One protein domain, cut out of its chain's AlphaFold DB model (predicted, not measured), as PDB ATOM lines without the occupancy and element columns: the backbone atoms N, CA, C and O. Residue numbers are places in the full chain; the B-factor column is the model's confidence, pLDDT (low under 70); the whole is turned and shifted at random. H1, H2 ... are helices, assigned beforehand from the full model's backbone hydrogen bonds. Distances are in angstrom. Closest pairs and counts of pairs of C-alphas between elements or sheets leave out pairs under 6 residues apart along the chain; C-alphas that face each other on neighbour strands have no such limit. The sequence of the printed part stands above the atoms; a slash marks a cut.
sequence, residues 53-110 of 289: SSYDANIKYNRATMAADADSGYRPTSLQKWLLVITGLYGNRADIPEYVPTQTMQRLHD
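AT A GLANCE: This is residues 53 to 110 of the 289 residues of the protein "HIG1 domain-containing protein" of Halicephalobus sp. NKZ332 (UniProt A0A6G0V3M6). A small body of two short helices, H2 and H3, and two long loops has a third helix, H1, reaching out from it as an arm, of which residues 53 to 62 stick out free. H2 and H3 are near each other at a steep angle, and the loops of residues 66 to 77 and 87 to 101 make up much of the rest of the body. The printed part has 58 residues with three named helices, H1, H2 and H3 in that order along the chain, and no named strand; its class is all helix. It is compact, with a radius of gyration of the C-alphas of 11.2 A, and its C-alphas span 31 by 26 by 22 A.

IN THESE COORDINATES: The longest helix, H1, holds residues 53 to 65 and measures 18.3 A from first to last C-alpha, from C-alpha 53 at (110.438, 121.785, 122.381) to C-alpha 65 at (92.684, 123.337, 118.062). H2 holds residues 78 to 86 and is 12.8 A long; its C-alpha 78 is at (92.501, 103.065, 106.493). H3 holds residues 102 to 110 and is 13.1 A long, ending with C-alpha 110 at (101.487, 116.954, 97.421).

HOW THE PARTS SIT: H1 touches no helix, and it is apart from both H2 and H3. Residues 53 to 62, which belong to H1, stand free. H2 and H3 are close but not clearly touching, with 2 pairs of C-alphas within 8 A. Their closest C-alphas are those of Leu 84 and Leu 108, 6.8 A apart. The two helices run the same way at a steep tilt of 65 degrees, and their centres are 12.1 A apart. In H1, H2 and H3, every O i to N i+4 pair is within hydrogen-bond range.

THE WHOLE: The two C-alphas farthest apart are those of Ser 53 and Asp 71, at 32.6 A. Without the stretch that stands free, the body has 48 residues, spans 26 by 22 by 18 A and has a radius of gyration of 9.9 A. The printed part has no cut. Both links are long: 12 residues from H1 to H2 and 15 from H2 to H3. The C-alphas of residues 66 to 77 lie 8 to 16 A from the mean of all C-alphas, and those of residues 87 to 101 lie 5 to 11 A from it. The mean pLDDT of the printed part is 75.4, and residues 62 to 71 are under 70, a stretch of low confidence in the model.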
ATOM      1  N   SER A  53     111.532 122.171 121.485       70.94
ATOM      2  CA  SER A  53     110.438 121.785 122.381       70.94
ATOM      3  C   SER A  53     109.214 122.713 122.291       70.94
ATOM      4  O   SER A  53     108.098 122.220 122.137       70.94
ATOM      5  N   SER A  54     109.406 124.037 122.332       72.06
ATOM      6  CA  SER A  54     108.339 125.038 122.182       72.06
ATOM      7  C   SER A  54     107.661 124.954 120.810       72.06
ATOM      8  O   SER A  54     106.435 125.025 120.723       72.06
ATOM      9  N   TYR A  55     108.433 124.733 119.743       71.88
ATOM     10  CA  TYR A  55     107.891 124.574 118.392       71.88
ATOM     11  C   TYR A  55     107.032 123.309 118.263       71.88
ATOM     12  O   TYR A  55     105.910 123.373 117.759       71.88
ATOM     13  N   ASP A  56     107.524 122.173 118.759       72.25
ATOM     14  CA  ASP A  56     106.795 120.904 118.708       72.25
ATOM     15  C   ASP A  56     105.512 120.959 119.557       72.25
ATOM     16  O   ASP A  56     104.466 120.461 119.131       72.25
ATOM     17  N   ALA A  57     105.557 121.615 120.721       73.44
ATOM     18  CA  ALA A  57     104.383 121.850 121.563       73.44
ATOM     19  C   ALA A  57     103.346 122.744 120.865       73.44
ATOM     20  O   ALA A  57     102.158 122.427 120.868       73.44
ATOM     21  N   ASN A  58     103.791 123.808 120.192       74.38
ATOM     22  CA  ASN A  58     102.910 124.718 119.463       74.38
ATOM     23  C   ASN A  58     102.305 124.053 118.209       74.38
ATOM     24  O   ASN A  58     101.136 124.257 117.886       74.38
ATOM     25  N   ILE A  59     103.052 123.180 117.525       70.88
ATOM     26  CA  ILE A  59     102.524 122.345 116.431       70.88
ATOM     27  C   ILE A  59     101.441 121.393 116.950       70.88
ATOM     28  O   ILE A  59     100.406 121.246 116.302       70.88
ATOM     29  N   LYS A  60     101.660 120.743 118.100       72.00
ATOM     30  CA  LYS A  60     100.665 119.847 118.714       72.00
ATOM     31  C   LYS A  60      99.415 120.610 119.155       72.00
ATOM     32  O   LYS A  60      98.314 120.165 118.849       72.00
ATOM     33  N   TYR A  61      99.584 121.772 119.785       70.75
ATOM     34  CA  TYR A  61      98.483 122.643 120.198       70.75
ATOM     35  C   TYR A  61      97.642 123.108 119.003       70.75
ATOM     36  O   TYR A  61      96.439 122.881 118.986       70.75
ATOM     37  N   ASN A  62      98.278 123.639 117.951       67.19
ATOM     38  CA  ASN A  62      97.577 124.076 116.737       67.19
ATOM     39  C   ASN A  62      96.879 122.929 115.991       67.19
ATOM     40  O   ASN A  62      95.902 123.151 115.287       67.19
ATOM     41  N   ARG A  63      97.371 121.691 116.113       65.38
ATOM     42  CA  ARG A  63      96.689 120.513 115.554       65.38
ATOM     43  C   ARG A  63      95.469 120.112 116.373       65.38
ATOM     44  O   ARG A  63      94.477 119.712 115.780       65.38
ATOM     45  N   ALA A  64      95.551 120.215 117.698       63.31
ATOM     46  CA  ALA A  64      94.434 119.927 118.588       63.31
ATOM     47  C   ALA A  64      93.315 120.974 118.451       63.31
ATOM     48  O   ALA A  64      92.146 120.609 118.442       63.31
ATOM     49  N   THR A  65      93.661 122.252 118.269       60.66
ATOM     50  CA  THR A  65      92.684 123.337 118.062       60.66
ATOM     51  C   THR A  65      92.123 123.401 116.640       60.66
ATOM     52  O   THR A  65      91.069 123.991 116.439       60.66
ATOM     53  N   MET A  66      92.791 122.785 115.658       60.28
ATOM     54  CA  MET A  66      92.286 122.615 114.285       60.28
ATOM     55  C   MET A  66      91.718 121.217 114.014       60.28
ATOM     56  O   MET A  66      91.621 120.806 112.851       60.28
ATOM     57  N   ALA A  67      91.362 120.468 115.061       60.50
ATOM     58  CA  ALA A  67      90.536 119.282 114.902       60.50
ATOM     59  C   ALA A  67      89.224 119.719 114.237       60.50
ATOM     60  O   ALA A  67      88.521 120.586 114.743       60.50
ATOM     61  N   ALA A  68      88.963 119.201 113.041       62.22
ATOM     62  CA  ALA A  68      87.762 119.560 112.308       62.22
ATOM     63  C   ALA A  68      86.577 118.829 112.943       62.22
ATOM     64  O   ALA A  68      86.649 117.616 113.126       62.22
ATOM     65  N   ASP A  69      85.506 119.544 113.271       67.12
ATOM     66  CA  ASP A  69      84.271 118.928 113.756       67.12
ATOM     67  C   ASP A  69      83.624 118.060 112.665       67.12
ATOM     68  O   ASP A  69      83.960 118.177 111.481       67.12
ATOM     69  N   ALA A  70      82.674 117.199 113.046       67.62
ATOM     70  CA  ALA A  70      82.000 116.269 112.132       67.62
ATOM     71  C   ALA A  70      81.380 116.949 110.890       67.62
ATOM     72  O   ALA A  70      81.280 116.312 109.843       67.62
ATOM     73  N   ASP A  71      81.045 118.241 110.984       68.62
ATOM     74  CA  ASP A  71      80.448 119.037 109.904       68.62
ATOM     75  C   ASP A  71      81.472 119.634 108.913       68.62
ATOM     76  O   ASP A  71      81.121 119.961 107.779       68.62
ATOM     77  N   SER A  72      82.745 119.781 109.302       71.19
ATOM     78  CA  SER A  72      83.809 120.388 108.470       71.19
ATOM     79  C   SER A  72      84.934 119.407 108.112       71.19
ATOM     80  O   SER A  72      85.744 119.645 107.206       71.19
ATOM     81  N   GLY A  73      85.009 118.295 108.838       74.69
ATOM     82  CA  GLY A  73      86.091 117.334 108.762       74.69
ATOM     83  C   GLY A  73      85.875 116.224 107.746       74.69
ATOM     84  O   GLY A  73      84.787 115.681 107.578       74.69
ATOM     85  N   TYR A  74      86.964 115.819 107.099       77.25
ATOM     86  CA  TYR A  74      86.984 114.634 106.251       77.25
ATOM     87  C   TYR A  74      87.470 113.428 107.063       77.25
ATOM     88  O   TYR A  74      88.545 113.486 107.668       77.25
ATOM     89  N   ARG A  75      86.704 112.327 107.075       82.81
ATOM     90  CA  ARG A  75      87.084 111.074 107.749       82.81
ATOM     91  C   ARG A  75      88.026 110.259 106.850       82.81
ATOM     92  O   ARG A  75      87.571 109.737 105.830       82.81
ATOM     93  N   PRO A  76      89.321 110.107 107.192       79.75
ATOM     94  CA  PRO A  76      90.264 109.408 106.329       79.75
ATOM     95  C   PRO A  76      90.058 107.886 106.355       79.75
ATOM     96  O   PRO A  76      89.851 107.284 107.414       79.75
ATOM     97  N   THR A  77      90.190 107.248 105.192       86.06
ATOM     98  CA  THR A  77      90.171 105.782 105.045       86.06
ATOM     99  C   THR A  77      91.401 105.131 105.690       86.06
ATOM    100  O   THR A  77      92.399 105.792 105.990       86.06
ATOM    101  N   SER A  78      91.378 103.811 105.896       82.12
ATOM    102  CA  SER A  78      92.501 103.065 106.493       82.12
ATOM    103  C   SER A  78      93.826 103.263 105.736       82.12
ATOM    104  O   SER A  78      94.878 103.417 106.361       82.12
ATOM    105  N   LEU A  79      93.770 103.346 104.403       77.31
ATOM    106  CA  LEU A  79      94.925 103.641 103.550       77.31
ATOM    107  C   LEU A  79      95.412 105.081 103.702       77.31
ATOM    108  O   LEU A  79      96.615 105.319 103.778       77.31
ATOM    109  N   GLN A  80      94.498 106.045 103.803       80.06
ATOM    110  CA  GLN A  80      94.867 107.442 104.030       80.06
ATOM    111  C   GLN A  80      95.500 107.639 105.412       80.06
ATOM    112  O   GLN A  80      96.482 108.370 105.529       80.06
ATOM    113  N   LYS A  81      95.025 106.926 106.446       83.50
ATOM    114  CA  LYS A  81      95.670 106.900 107.772       83.50
ATOM    115  C   LYS A  81      97.087 106.333 107.710       83.50
ATOM    116  O   LYS A  81      97.984 106.853 108.365       83.50
ATOM    117  N   TRP A  82      97.318 105.299 106.906       82.81
ATOM    118  CA  TRP A  82      98.664 104.760 106.696       82.81
ATOM    119  C   TRP A  82      99.574 105.735 105.930       82.81
ATOM    120  O   TRP A  82     100.714 105.956 106.335       82.81
ATOM    121  N   LEU A  83      99.051 106.401 104.897       78.38
ATOM    122  CA  LEU A  83      99.770 107.438 104.146       78.38
ATOM    123  C   LEU A  83     100.138 108.659 105.003       78.38
ATOM    124  O   LEU A  83     101.218 109.231 104.840       78.38
ATOM    125  N   LEU A  84      99.282 109.044 105.949       81.44
ATOM    126  CA  LEU A  84      99.558 110.121 106.906       81.44
ATOM    127  C   LEU A  84     100.758 109.817 107.819       81.44
ATOM    128  O   LEU A  84     101.489 110.738 108.192       81.44
ATOM    129  N   VAL A  85     100.979 108.539 108.136       84.00
ATOM    130  CA  VAL A  85     102.139 108.085 108.917       84.00
ATOM    131  C   VAL A  85     103.398 108.047 108.049       84.00
ATOM    132  O   VAL A  85     104.423 108.597 108.439       84.00
ATOM    133  N   ILE A  86     103.329 107.487 106.834       80.38
ATOM    134  CA  ILE A  86     104.508 107.410 105.943       80.38
ATOM    135  C   ILE A  86     105.028 108.788 105.552       80.38
ATOM    136  O   ILE A  86     106.234 109.015 105.509       80.38
ATOM    137  N   THR A  87     104.128 109.727 105.271       76.75
ATOM    138  CA  THR A  87     104.513 111.100 104.907       76.75
ATOM    139  C   THR A  87     105.075 111.904 106.089       76.75
ATOM    140  O   THR A  87     105.366 113.099 105.938       76.75
ATOM    141  N   GLY A  88     105.223 111.268 107.260       77.00
ATOM    142  CA  GLY A  88     105.807 111.839 108.469       77.00
ATOM    143  C   GLY A  88     104.982 112.982 109.048       77.00
ATOM    144  O   GLY A  88     105.518 113.825 109.767       77.00
ATOM    145  N   LEU A  89     103.696 113.080 108.691       74.69
ATOM    146  CA  LEU A  89     102.827 114.121 109.226       74.69
ATOM    147  C   LEU A  89     102.361 113.765 110.645       74.69
ATOM    148  O   LEU A  89     102.284 114.652 111.500       74.69
ATOM    149  N   TYR A  90     102.133 112.473 110.892       79.38
ATOM    150  CA  TYR A  90     101.833 111.884 112.196       79.38
ATOM    151  C   TYR A  90     102.864 110.804 112.535       79.38
ATOM    152  O   TYR A  90     103.304 110.077 111.649       79.38
ATOM    153  N   GLY A  91     103.257 110.714 113.809       77.12
ATOM    154  CA  GLY A  91     104.215 109.705 114.272       77.12
ATOM    155  C   GLY A  91     103.593 108.313 114.366       77.12
ATOM    156  O   GLY A  91     104.218 107.337 113.971       77.12
ATOM    157  N   ASN A  92     102.343 108.232 114.830       82.94
ATOM    158  CA  ASN A  92     101.612 106.980 115.002       82.94
ATOM    159  C   ASN A  92     100.161 107.093 114.523       82.94
ATOM    160  O   ASN A  92      99.597 108.181 114.431       82.94
ATOM    161  N   ARG A  93      99.529 105.939 114.256       79.69
ATOM    162  CA  ARG A  93      98.110 105.865 113.854       79.69
ATOM    163  C   ARG A  93      97.144 106.325 114.952       79.69
ATOM    164  O   ARG A  93      96.045 106.757 114.622       79.69
ATOM    165  N   ALA A  94      97.547 106.214 116.219       80.31
ATOM    166  CA  ALA A  94      96.743 106.608 117.374       80.31
ATOM    167  C   ALA A  94      96.650 108.133 117.552       80.31
ATOM    168  O   ALA A  94      95.669 108.618 118.097       80.31
ATOM    169  N   ASP A  95      97.624 108.887 117.030       80.38
ATOM    170  CA  ASP A  95      97.652 110.355 117.120       80.38
ATOM    171  C   ASP A  95      96.772 111.032 116.052       80.38
ATOM    172  O   ASP A  95      96.755 112.260 115.941       80.38
ATOM    173  N   ILE A  96      96.101 110.245 115.204       80.75
ATOM    174  CA  ILE A  96      95.295 110.750 114.092       80.75
ATOM    175  C   ILE A  96      93.878 111.032 114.613       80.75
ATOM    176  O   ILE A  96      93.193 110.078 114.994       80.75
ATOM    177  N   PRO A  97      93.408 112.294 114.594       80.00
ATOM    178  CA  PRO A  97      92.043 112.623 114.998       80.00
ATOM    179  C   PRO A  97      91.021 111.927 114.087       80.00
ATOM    180  O   PRO A  97      91.316 111.607 112.932       80.00
ATOM    181  N   GLU A  98      89.808 111.684 114.597       83.19
ATOM    182  CA  GLU A  98      88.756 111.003 113.824       83.19
ATOM    183  C   GLU A  98      88.395 111.766 112.538       83.19
ATOM    184  O   GLU A  98      88.172 111.154 111.488       83.19
ATOM    185  N   TYR A  99      88.456 113.093 112.607       82.75
ATOM    186  CA  TYR A  99      88.192 114.012 111.515       82.75
ATOM    187  C   TYR A  99      89.431 114.855 111.218       82.75
ATOM    188  O   TYR A  99      90.053 115.433 112.113       82.75
ATOM    189  N   VAL A 100      89.808 114.919 109.941       81.44
ATOM    190  CA  VAL A 100      90.996 115.645 109.485       81.44
ATOM    191  C   VAL A 100      90.566 116.863 108.663       81.44
ATOM    192  O   VAL A 100      89.732 116.720 107.763       81.44
ATOM    193  N   PRO A 101      91.141 118.056 108.905       79.44
ATOM    194  CA  PRO A 101      90.822 119.241 108.117       79.44
ATOM    195  C   PRO A 101      91.253 119.072 106.654       79.44
ATOM    196  O   PRO A 101      92.318 118.524 106.350       79.44
ATOM    197  N   THR A 102      90.454 119.601 105.730       77.50
ATOM    198  CA  THR A 102      90.649 119.471 104.273       77.50
ATOM    199  C   THR A 102      92.017 119.969 103.789       77.50
ATOM    200  O   THR A 102      92.644 119.339 102.937       77.50
ATOM    201  N   GLN A 103      92.567 121.027 104.396       74.31
ATOM    202  CA  GLN A 103      93.912 121.531 104.073       74.31
ATOM    203  C   GLN A 103      95.026 120.507 104.341       74.31
ATOM    204  O   GLN A 103      96.048 120.486 103.648       74.31
ATOM    205  N   THR A 104      94.835 119.633 105.330       75.19
ATOM    206  CA  THR A 104      95.786 118.561 105.633       75.19
ATOM    207  C   THR A 104      95.789 117.499 104.535       75.19
ATOM    208  O   THR A 104      96.854 116.982 104.198       75.19
ATOM    209  N   MET A 105      94.642 117.233 103.905       72.38
ATOM    210  CA  MET A 105      94.559 116.326 102.754       72.38
ATOM    211  C   MET A 105      95.249 116.892 101.506       72.38
ATOM    212  O   MET A 105      95.941 116.150 100.811       72.38
ATOM    213  N   GLN A 106      95.160 118.203 101.258       77.75
ATOM    214  CA  GLN A 106      95.886 118.843 100.151       77.75
ATOM    215  C   GLN A 106      97.409 118.666 100.312       77.75
ATOM    216  O   GLN A 106      98.105 118.227  99.397       77.75
ATOM    217  N   ARG A 107      97.920 118.923 101.526       73.19
ATOM    218  CA  ARG A 107      99.344 118.748 101.866       73.19
ATOM    219  C   ARG A 107      99.779 117.284 101.822       73.19
ATOM    220  O   ARG A 107     100.925 117.002 101.471       73.19
ATOM    221  N   LEU A 108      98.881 116.362 102.179       79.75
ATOM    222  CA  LEU A 108      99.116 114.928 102.046       79.75
ATOM    223  C   LEU A 108      99.315 114.565 100.576       79.75
ATOM    224  O   LEU A 108     100.306 113.923 100.252       79.75
ATOM    225  N   HIS A 109      98.422 115.009  99.691       74.75
ATOM    226  CA  HIS A 109      98.492 114.695  98.268       74.75
ATOM    227  C   HIS A 109      99.786 115.200  97.616       74.75
ATOM    228  O   HIS A 109     100.430 114.454  96.876       74.75
ATOM    229  N   ASP A 110     100.233 116.411  97.952       78.06
ATOM    230  CA  ASP A 110     101.487 116.954  97.421       78.06
ATOM    231  C   ASP A 110     102.718 116.156  97.874       78.06
ATOM    232  O   ASP A 110     103.608 115.868  97.072       78.06
TER     233      ASP A 110